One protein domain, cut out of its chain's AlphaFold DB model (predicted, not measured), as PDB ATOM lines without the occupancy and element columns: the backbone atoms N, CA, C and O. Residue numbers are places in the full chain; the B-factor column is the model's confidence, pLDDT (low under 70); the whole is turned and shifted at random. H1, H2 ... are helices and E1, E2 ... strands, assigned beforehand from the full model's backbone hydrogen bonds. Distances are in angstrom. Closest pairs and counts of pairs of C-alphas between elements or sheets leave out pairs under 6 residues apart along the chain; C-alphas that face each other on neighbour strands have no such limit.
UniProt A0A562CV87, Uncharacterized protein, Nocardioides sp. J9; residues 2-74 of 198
ATOM      1  N   PRO A   2       4.159  27.274  -8.703       62.06
ATOM      2  CA  PRO A   2       3.336  28.298  -9.326       62.06
ATOM      3  C   PRO A   2       3.117  27.974 -10.812       62.06
ATOM      4  O   PRO A   2       4.001  27.433 -11.475       62.06
ATOM      5  N   GLU A   3       1.925  28.267 -11.305       68.81
ATOM      6  CA  GLU A   3       1.470  28.103 -12.682       68.81
ATOM      7  C   GLU A   3       2.044  29.209 -13.576       68.81
ATOM      8  O   GLU A   3       2.336  28.958 -14.743       68.81
ATOM      9  N   ASP A   4       2.262  30.405 -13.016       68.62
ATOM     10  CA  ASP A   4       2.807  31.580 -13.694       68.62
ATOM     11  C   ASP A   4       3.514  32.555 -12.721       68.62
ATOM     12  O   ASP A   4       3.567  32.340 -11.502       68.62
ATOM     13  N   GLY A   5       4.076  33.638 -13.271       65.75
ATOM     14  CA  GLY A   5       4.763  34.688 -12.510       65.75
ATOM     15  C   GLY A   5       3.850  35.440 -11.537       65.75
ATOM     16  O   GLY A   5       4.261  35.717 -10.414       65.75
ATOM     17  N   GLU A   6       2.584  35.689 -11.897       66.50
ATOM     18  CA  GLU A   6       1.635  36.349 -10.987       66.50
ATOM     19  C   GLU A   6       1.311  35.476  -9.765       66.50
ATOM     20  O   GLU A   6       1.111  35.979  -8.653       66.50
ATOM     21  N   GLN A   7       1.232  34.154  -9.932       69.19
ATOM     22  CA  GLN A   7       1.094  33.233  -8.810       69.19
ATOM     23  C   GLN A   7       2.377  33.170  -7.977       69.19
ATOM     24  O   GLN A   7       2.276  33.108  -6.752       69.19
ATOM     25  N   LEU A   8       3.558  33.244  -8.598       67.69
ATOM     26  CA  LEU A   8       4.830  33.323  -7.878       67.69
ATOM     27  C   LEU A   8       4.900  34.579  -6.993       67.69
ATOM     28  O   LEU A   8       5.162  34.446  -5.799       67.69
ATOM     29  N   HIS A   9       4.582  35.773  -7.515       69.12
ATOM     30  CA  HIS A   9       4.573  37.004  -6.703       69.12
ATOM     31  C   HIS A   9       3.595  36.896  -5.528       69.12
ATOM     32  O   HIS A   9       3.935  37.272  -4.410       69.12
ATOM     33  N   ARG A  10       2.398  36.330  -5.756       65.31
ATOM     34  CA  ARG A  10       1.388  36.137  -4.700       65.31
ATOM     35  C   ARG A  10       1.858  35.200  -3.594       65.31
ATOM     36  O   ARG A  10       1.591  35.479  -2.432       65.31
ATOM     37  N   VAL A  11       2.525  34.101  -3.946       66.00
ATOM     38  CA  VAL A  11       3.041  33.137  -2.963       66.00
ATOM     39  C   VAL A  11       4.189  33.737  -2.151       66.00
ATOM     40  O   VAL A  11       4.279  33.484  -0.956       66.00
ATOM     41  N   LEU A  12       5.020  34.570  -2.776       62.25
ATOM     42  CA  LEU A  12       6.165  35.211  -2.128       62.25
ATOM     43  C   LEU A  12       5.828  36.532  -1.423       62.25
ATOM     44  O   LEU A  12       6.693  37.110  -0.773       62.25
ATOM     45  N   GLY A  13       4.595  37.032  -1.558       59.59
ATOM     46  CA  GLY A  13       4.208  38.342  -1.031       59.59
ATOM     47  C   GLY A  13       4.988  39.504  -1.655       59.59
ATOM     48  O   GLY A  13       5.201  40.513  -0.988       59.59
ATOM     49  N   ALA A  14       5.435  39.358  -2.904       60.50
ATOM     50  CA  ALA A  14       6.252  40.345  -3.602       60.50
ATOM     51  C   ALA A  14       5.441  41.237  -4.545       60.50
ATOM     52  O   ALA A  14       4.366  40.861  -5.022       60.50
ATOM     53  N   ASP A  15       5.989  42.416  -4.840       66.12
ATOM     54  CA  ASP A  15       5.412  43.336  -5.814       66.12
ATOM     55  C   ASP A  15       5.384  42.718  -7.221       66.12
ATOM     56  O   ASP A  15       6.260  41.942  -7.618       66.12
ATOM     57  N   ARG A  16       4.367  43.095  -8.007       61.12
ATOM     58  CA  ARG A  16       4.249  42.674  -9.410       61.12
ATOM     59  C   ARG A  16       5.489  43.103 -10.195       61.12
ATOM     60  O   ARG A  16       5.868  44.271 -10.167       61.12
ATOM     61  N   GLY A  17       6.073  42.162 -10.932       58.53
ATOM     62  CA  GLY A  17       7.261  42.386 -11.756       58.53
ATOM     63  C   GLY A  17       8.589  42.054 -11.074       58.53
ATOM     64  O   GLY A  17       9.594  41.919 -11.766       58.53
ATOM     65  N   ALA A  18       8.613  41.860  -9.749       58.28
ATOM     66  CA  ALA A  18       9.854  41.631  -9.001       58.28
ATOM     67  C   ALA A  18      10.590  40.338  -9.406       58.28
ATOM     68  O   ALA A  18      11.815  40.294  -9.377       58.28
ATOM     69  N   TYR A  19       9.843  39.303  -9.814       61.28
ATOM     70  CA  TYR A  19      10.377  37.977 -10.168       61.28
ATOM     71  C   TYR A  19      10.195  37.593 -11.647       61.28
ATOM     72  O   TYR A  19      10.380  36.433 -12.009       61.28
ATOM     73  N   ASP A  20       9.839  38.536 -12.524       69.75
ATOM     74  CA  ASP A  20       9.494  38.217 -13.925       69.75
ATOM     75  C   ASP A  20      10.686  37.712 -14.745       69.75
ATOM     76  O   ASP A  20      10.503  36.979 -15.713       69.75
ATOM     77  N   SER A  21      11.906  38.068 -14.344       68.12
ATOM     78  CA  SER A  21      13.160  37.606 -14.947       68.12
ATOM     79  C   SER A  21      13.889  36.546 -14.114       68.12
ATOM     80  O   SER A  21      14.973  36.114 -14.502       68.12
ATOM     81  N   ILE A  22      13.321  36.129 -12.979       74.50
ATOM     82  CA  ILE A  22      13.953  35.202 -12.037       74.50
ATOM     83  C   ILE A  22      13.380  33.803 -12.273       74.50
ATOM     84  O   ILE A  22      12.176  33.576 -12.149       74.50
ATOM     85  N   ALA A  23      14.248  32.867 -12.660       83.62
ATOM     86  CA  ALA A  23      13.853  31.517 -13.062       83.62
ATOM     87  C   ALA A  23      13.433  30.631 -11.883       83.62
ATOM     88  O   ALA A  23      12.534  29.799 -12.025       83.62
ATOM     89  N   ALA A  24      14.051  30.819 -10.723       88.00
ATOM     90  CA  ALA A  24      13.673  30.170  -9.483       88.00
ATOM     91  C   ALA A  24      14.126  31.020  -8.291       88.00
ATOM     92  O   ALA A  24      14.936  31.922  -8.460       88.00
ATOM     93  N   VAL A  25      13.545  30.770  -7.120       88.75
ATOM     94  CA  VAL A  25      13.910  31.433  -5.866       88.75
ATOM     95  C   VAL A  25      13.576  30.539  -4.679       88.75
ATOM     96  O   VAL A  25      12.517  29.904  -4.634       88.75
ATOM     97  N   THR A  26      14.463  30.513  -3.696       90.00
ATOM     98  CA  THR A  26      14.275  29.796  -2.439       90.00
ATOM     99  C   THR A  26      13.737  30.739  -1.380       90.00
ATOM    100  O   THR A  26      14.373  31.727  -1.024       90.00
ATOM    101  N   ALA A  27      12.558  30.432  -0.844       85.62
ATOM    102  CA  ALA A  27      11.899  31.299   0.125       85.62
ATOM    103  C   ALA A  27      11.038  30.513   1.129       85.62
ATOM    104  O   ALA A  27      10.663  29.364   0.858       85.62
ATOM    105  N   PRO A  28      10.690  31.112   2.283       83.25
ATOM    106  CA  PRO A  28       9.709  30.545   3.202       83.25
ATOM    107  C   PRO A  28       8.329  30.457   2.540       83.25
ATOM    108  O   PRO A  28       7.950  31.318   1.749       83.25
ATOM    109  N   VAL A  29       7.558  29.426   2.881       75.50
ATOM    110  CA  VAL A  29       6.269  29.120   2.222       75.50
ATOM    111  C   VAL A  29       5.149  30.093   2.600       75.50
ATOM    112  O   VAL A  29       4.195  30.294   1.855       75.50
ATOM    113  N   ASP A  30       5.263  30.672   3.781       72.38
ATOM    114  CA  ASP A  30       4.283  31.499   4.483       72.38
ATOM    115  C   ASP A  30       4.873  32.863   4.884       72.38
ATOM    116  O   ASP A  30       4.286  33.597   5.678       72.38
ATOM    117  N   GLY A  31       6.048  33.204   4.344       66.50
ATOM    118  CA  GLY A  31       6.730  34.472   4.593       66.50
ATOM    119  C   GLY A  31       7.350  34.615   5.988       66.50
ATOM    120  O   GLY A  31       7.851  35.695   6.309       66.50
ATOM    121  N   THR A  32       7.359  33.574   6.838       71.38
ATOM    122  CA  THR A  32       8.072  33.669   8.126       71.38
ATOM    123  C   THR A  32       9.580  33.729   7.928       71.38
ATOM    124  O   THR A  32      10.176  32.932   7.214       71.38
ATOM    125  N   THR A  33      10.214  34.633   8.673       67.31
ATOM    126  CA  THR A  33      11.676  34.735   8.781       67.31
ATOM    127  C   THR A  33      12.214  34.069  10.053       67.31
ATOM    128  O   THR A  33      13.351  34.314  10.469       67.31
ATOM    129  N   ALA A  34      11.399  33.258  10.737       69.69
ATOM    130  CA  ALA A  34      11.829  32.542  11.929       69.69
ATOM    131  C   ALA A  34      12.933  31.527  11.572       69.69
ATOM    132  O   ALA A  34      12.841  30.861  10.532       69.69
ATOM    133  N   PRO A  35      13.960  31.364  12.427       67.31
ATOM    134  CA  PRO A  35      15.013  30.384  12.193       67.31
ATOM    135  C   PRO A  35      14.434  28.980  11.987       67.31
ATOM    136  O   PRO A  35      13.592  28.537  12.771       67.31
ATOM    137  N   ARG A  36      14.929  28.265  10.967       70.50
ATOM    138  CA  ARG A  36      14.485  26.908  10.581       70.50
ATOM    139  C   ARG A  36      13.032  26.815  10.091       70.50
ATOM    140  O   ARG A  36      12.444  25.735  10.150       70.50
ATOM    141  N   SER A  37      12.447  27.917   9.619       77.38
ATOM    142  CA  SER A  37      11.178  27.846   8.884       77.38
ATOM    143  C   SER A  37      11.353  26.971   7.636       77.38
ATOM    144  O   SER A  37      12.404  27.055   6.998       77.38
ATOM    145  N   PRO A  38      10.368  26.130   7.272       83.50
ATOM    146  CA  PRO A  38      10.414  25.395   6.015       83.50
ATOM    147  C   PRO A  38      10.553  26.356   4.830       83.50
ATOM    148  O   PRO A  38       9.784  27.312   4.709       83.50
ATOM    149  N   VAL A  39      11.518  26.082   3.955       89.12
ATOM    150  CA  VAL A  39      11.721  26.812   2.698       89.12
ATOM    151  C   VAL A  39      11.427  25.906   1.516       89.12
ATOM    152  O   VAL A  39      11.670  24.699   1.574       89.12
ATOM    153  N   HIS A  40      10.908  26.484   0.440       91.19
ATOM    154  CA  HIS A  40      10.710  25.804  -0.832       91.19
ATOM    155  C   HIS A  40      11.511  26.505  -1.926       91.19
ATOM    156  O   HIS A  40      11.651  27.726  -1.913       91.19
ATOM    157  N   VAL A  41      11.953  25.723  -2.911       92.06
ATOM    158  CA  VAL A  41      12.401  26.250  -4.202       92.06
ATOM    159  C   VAL A  41      11.164  26.477  -5.068       92.06
ATOM    160  O   VAL A  41      10.488  25.530  -5.488       92.06
ATOM    161  N   PHE A  42      10.836  27.739  -5.313       89.56
ATOM    162  CA  PHE A  42       9.775  28.138  -6.226       89.56
ATOM    163  C   PHE A  42      10.361  28.343  -7.617       89.56
ATOM    164  O   PHE A  42      11.328  29.071  -7.772       89.56
ATOM    165  N   VAL A  43       9.771  27.718  -8.636       89.81
ATOM    166  CA  VAL A  43      10.250  27.818 -10.024       89.81
ATOM    167  C   VAL A  43       9.252  28.599 -10.856       89.81
ATOM    168  O   VAL A  43       8.058  28.287 -10.857       89.81
ATOM    169  N   ASN A  44       9.761  29.576 -11.599       87.44
ATOM    170  CA  ASN A  44       9.041  30.311 -12.622       87.44
ATOM    171  C   ASN A  44       9.212  29.610 -13.974       87.44
ATOM    172  O   ASN A  44      10.193  29.821 -14.690       87.44
ATOM    173  N   ARG A  45       8.238  28.779 -14.351       86.00
ATOM    174  CA  ARG A  45       8.304  28.028 -15.613       86.00
ATOM    175  C   ARG A  45       8.362  28.914 -16.854       86.00
ATOM    176  O   ARG A  45       8.986  28.516 -17.828       86.00
ATOM    177  N   ALA A  46       7.778  30.112 -16.814       85.62
ATOM    178  CA  ALA A  46       7.820  31.039 -17.946       85.62
ATOM    179  C   ALA A  46       9.250  31.494 -18.291       85.62
ATOM    180  O   ALA A  46       9.518  31.831 -19.441       85.62
ATOM    181  N   VAL A  47      10.163  31.473 -17.313       85.88
ATOM    182  CA  VAL A  47      11.580  31.801 -17.505       85.88
ATOM    183  C   VAL A  47      12.413  30.527 -17.647       85.88
ATOM    184  O   VAL A  47      13.188  30.411 -18.594       85.88
ATOM    185  N   LEU A  48      12.233  29.551 -16.746       88.31
ATOM    186  CA  LEU A  48      13.040  28.326 -16.722       88.31
ATOM    187  C   LEU A  48      12.901  27.510 -18.017       88.31
ATOM    188  O   LEU A  48      13.902  27.013 -18.525       88.31
ATOM    189  N   ASP A  49      11.693  27.402 -18.584       90.31
ATOM    190  CA  ASP A  49      11.451  26.605 -19.797       90.31
ATOM    191  C   ASP A  49      12.152  27.193 -21.043       90.31
ATOM    192  O   ASP A  49      12.309  26.502 -22.051       90.31
ATOM    193  N   GLY A  50      12.578  28.462 -20.988       90.19
ATOM    194  CA  GLY A  50      13.361  29.119 -22.037       90.19
ATOM    195  C   GLY A  50      14.875  28.920 -21.918       90.19
ATOM    196  O   GLY A  50      15.602  29.270 -22.850       90.19
ATOM    197  N   LEU A  51      15.361  28.379 -20.797       89.31
ATOM    198  CA  LEU A  51      16.780  28.110 -20.580       89.31
ATOM    199  C   LEU A  51      17.201  26.803 -21.257       89.31
ATOM    200  O   LEU A  51      16.435  25.843 -21.356       89.31
ATOM    201  N   ASP A  52      18.463  26.736 -21.685       91.44
ATOM    202  CA  ASP A  52      19.050  25.445 -22.021       91.44
ATOM    203  C   ASP A  52      19.240  24.580 -20.760       91.44
ATOM    204  O   ASP A  52      19.108  25.032 -19.619       91.44
ATOM    205  N   ARG A  53      19.553  23.295 -20.963       92.25
ATOM    206  CA  ARG A  53      19.691  22.333 -19.863       92.25
ATOM    207  C   ARG A  53      20.776  22.733 -18.859       92.25
ATOM    208  O   ARG A  53      20.608  22.457 -17.677       92.25
ATOM    209  N   VAL A  54      21.881  23.319 -19.320       90.81
ATOM    210  CA  VAL A  54      23.008  23.684 -18.451       90.81
ATOM    211  C   VAL A  54      22.614  24.881 -17.597       90.81
ATOM    212  O   VAL A  54      22.733  24.816 -16.379       90.81
ATOM    213  N   ALA A  55      22.053  25.925 -18.204       89.50
ATOM    214  CA  ALA A  55      21.569  27.096 -17.484       89.50
ATOM    215  C   ALA A  55      20.470  26.736 -16.467       89.50
ATOM    216  O   ALA A  55      20.522  27.181 -15.322       89.50
ATOM    217  N   ALA A  56      19.520  25.869 -16.837       92.94
ATOM    218  CA  ALA A  56      18.503  25.381 -15.906       92.94
ATOM    219  C   ALA A  56      19.114  24.575 -14.742       92.94
ATOM    220  O   ALA A  56      18.692  24.737 -13.600       92.94
ATOM    221  N   GLN A  57      20.122  23.735 -15.006       93.81
ATOM    222  CA  GLN A  57      20.832  22.988 -13.962       93.81
ATOM    223  C   GLN A  57      21.571  23.920 -12.995       93.81
ATOM    224  O   GLN A  57      21.511  23.689 -11.787       93.81
ATOM    225  N   VAL A  58      22.241  24.958 -13.506       93.25
ATOM    226  CA  VAL A  58      22.947  25.956 -12.688       93.25
ATOM    227  C   VAL A  58      21.964  26.647 -11.747       93.25
ATOM    228  O   VAL A  58      22.153  26.584 -10.536       93.25
ATOM    229  N   VAL A  59      20.858  27.187 -12.274       93.69
ATOM    230  CA  VAL A  59      19.807  27.829 -11.462       93.69
ATOM    231  C   VAL A  59      19.276  26.877 -10.389       93.69
ATOM    232  O   VAL A  59      19.214  27.226  -9.216       93.69
ATOM    233  N   MET A  60      18.915  25.646 -10.757       95.88
ATOM    234  CA  MET A  60      18.346  24.705  -9.790       95.88
ATOM    235  C   MET A  60      19.355  24.260  -8.727       95.88
ATOM    236  O   MET A  60      18.960  24.000  -7.591       95.88
ATOM    237  N   THR A  61      20.642  24.165  -9.072       96.75
ATOM    238  CA  THR A  61      21.702  23.827  -8.113       96.75
ATOM    239  C   THR A  61      21.944  24.985  -7.152       96.75
ATOM    240  O   THR A  61      22.008  24.753  -5.949       96.75
ATOM    241  N   HIS A  62      21.991  26.216  -7.664       96.56
ATOM    242  CA  HIS A  62      22.098  27.437  -6.871       96.56
ATOM    243  C   HIS A  62      20.971  27.519  -5.826       96.56
ATOM    244  O   HIS A  62      21.227  27.579  -4.623       96.56
ATOM    245  N   GLU A  63      19.713  27.372  -6.250       95.75
ATOM    246  CA  GLU A  63      18.579  27.387  -5.319       95.75
ATOM    247  C   GLU A  63      18.603  26.219  -4.321       95.75
ATOM    248  O   GLU A  63      18.276  26.368  -3.141       95.75
ATOM    249  N   ALA A  64      19.037  25.034  -4.760       96.62
ATOM    250  CA  ALA A  64      19.191  23.897  -3.862       96.62
ATOM    251  C   ALA A  64      20.228  24.168  -2.760       96.62
ATOM    252  O   ALA A  64      20.021  23.722  -1.629       96.62
ATOM    253  N   VAL A  65      21.300  24.918  -3.048       96.94
ATOM    254  CA  VAL A  65      22.278  25.333  -2.031       96.94
ATOM    255  C   VAL A  65      21.586  26.158  -0.955       96.94
ATOM    256  O   VAL A  65      21.654  25.771   0.209       96.94
ATOM    257  N   HIS A  66      20.850  27.215  -1.310       94.94
ATOM    258  CA  HIS A  66      20.131  28.027  -0.322       94.94
ATOM    259  C   HIS A  66      19.173  27.206   0.544       94.94
ATOM    260  O   HIS A  66      19.102  27.407   1.762       94.94
ATOM    261  N   ALA A  67      18.446  26.270  -0.073       93.69
ATOM    262  CA  ALA A  67      17.483  25.430   0.625       93.69
ATOM    263  C   ALA A  67      18.160  24.473   1.618       93.69
ATOM    264  O   ALA A  67      17.698  24.324   2.750       93.69
ATOM    265  N   VAL A  68      19.255  23.829   1.206       94.50
ATOM    266  CA  VAL A  68      19.957  22.816   2.008       94.50
ATOM    267  C   VAL A  68      20.794  23.448   3.117       94.50
ATOM    268  O   VAL A  68      20.905  22.871   4.199       94.50
ATOM    269  N   THR A  69      21.368  24.627   2.881       93.12
ATOM    270  CA  THR A  69      22.214  25.316   3.865       93.12
ATOM    271  C   THR A  69      21.413  26.172   4.840       93.12
ATOM    272  O   THR A  69      21.943  26.589   5.867       93.12
ATOM    273  N   GLY A  70      20.135  26.433   4.547       89.88
ATOM    274  CA  GLY A  70      19.295  27.312   5.357       89.88
ATOM    275  C   GLY A  70      19.678  28.789   5.240       89.88
ATOM    276  O   GLY A  70      19.318  29.570   6.123       89.88
ATOM    277  N   ALA A  71      20.370  29.181   4.162       89.81
ATOM    278  CA  ALA A  71      20.855  30.545   3.941       89.81
ATOM    279  C   ALA A  71      19.747  31.607   4.041       89.81
ATOM    280  O   ALA A  71      19.972  32.684   4.581       89.81
ATOM    281  N   VAL A  72      18.523  31.266   3.627       85.44
ATOM    282  CA  VAL A  72      17.328  32.130   3.707       85.44
ATOM    283  C   VAL A  72      17.032  32.613   5.137       85.44
ATOM    284  O   VAL A  72      16.421  33.661   5.337       85.44
ATOM    285  N   GLY A  73      17.440  31.850   6.154       81.25
ATOM    286  CA  GLY A  73      17.261  32.204   7.563       81.25
ATOM    287  C   GLY A  73      18.440  32.952   8.191       81.25
ATOM    288  O   GLY A  73      18.331  33.367   9.351       81.25
ATOM    289  N   ALA A  74      19.561  33.105   7.481       83.25
ATOM    290  CA  ALA A  74      20.760  33.746   8.004       83.25
ATOM    291  C   ALA A  74      20.598  35.271   8.006       83.25
ATOM    292  O   ALA A  74      20.224  35.878   7.011       83.25
TER     293      ALA A  74
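This is residues 2 to 74 of the 198 residues of an uncharacterized protein of Nocardioides sp. J9 (UniProt A0A562CV87). A two-stranded hairpin, E1 and E2, is sandwiched between the long helix H3 on one side and the shorter helix H1 on the other, with little H2 near one end of the hairpin. The printed part has 73 residues, in the order H1, E1, E2, H2, H3; the sheet is antiparallel and the class mixed, helices and strands. It is compact, with a radius of gyration of the C-alphas of 12.2 A and spans of 34 by 26 by 16 A.

H1 is residues 5 to 12, beginning at C-alpha 5 (4.763, 34.688, -12.510), 10.5 A long. E1 is residues 24 to 28, 13.3 A, and E2 residues 39 to 43, 12.8 A. H2 is residues 45 to 48, 4.9 A. H3 is residues 53 to 69, 24.0 A, ending at C-alpha 69 (22.214, 25.316, 3.865).

In the hairpin E1 and E2, N 25 and O 42 are 2.9 A apart, within hydrogen-bond range. The closest C-alphas of E1 and H3, Thr 26 and Glu 63, are 5.7 A apart; those of H1 and E1, Leu 12 and Ala 27, 7.3 A. H1 and H3 are apart. H2 and H3 are close but not clearly touching, C-alphas 48 and 56 being closest at 6.3 A. Every O i to N i+4 pair is within hydrogen-bond range in H1 and H3; H2 is too short for one.

C-alphas 34 and 52 are farthest apart, 35.4 A. The printed part has no cut. The link H1 to E1 is long. Residues 2 to 21, 31 and 33 to 35 have pLDDT under 70.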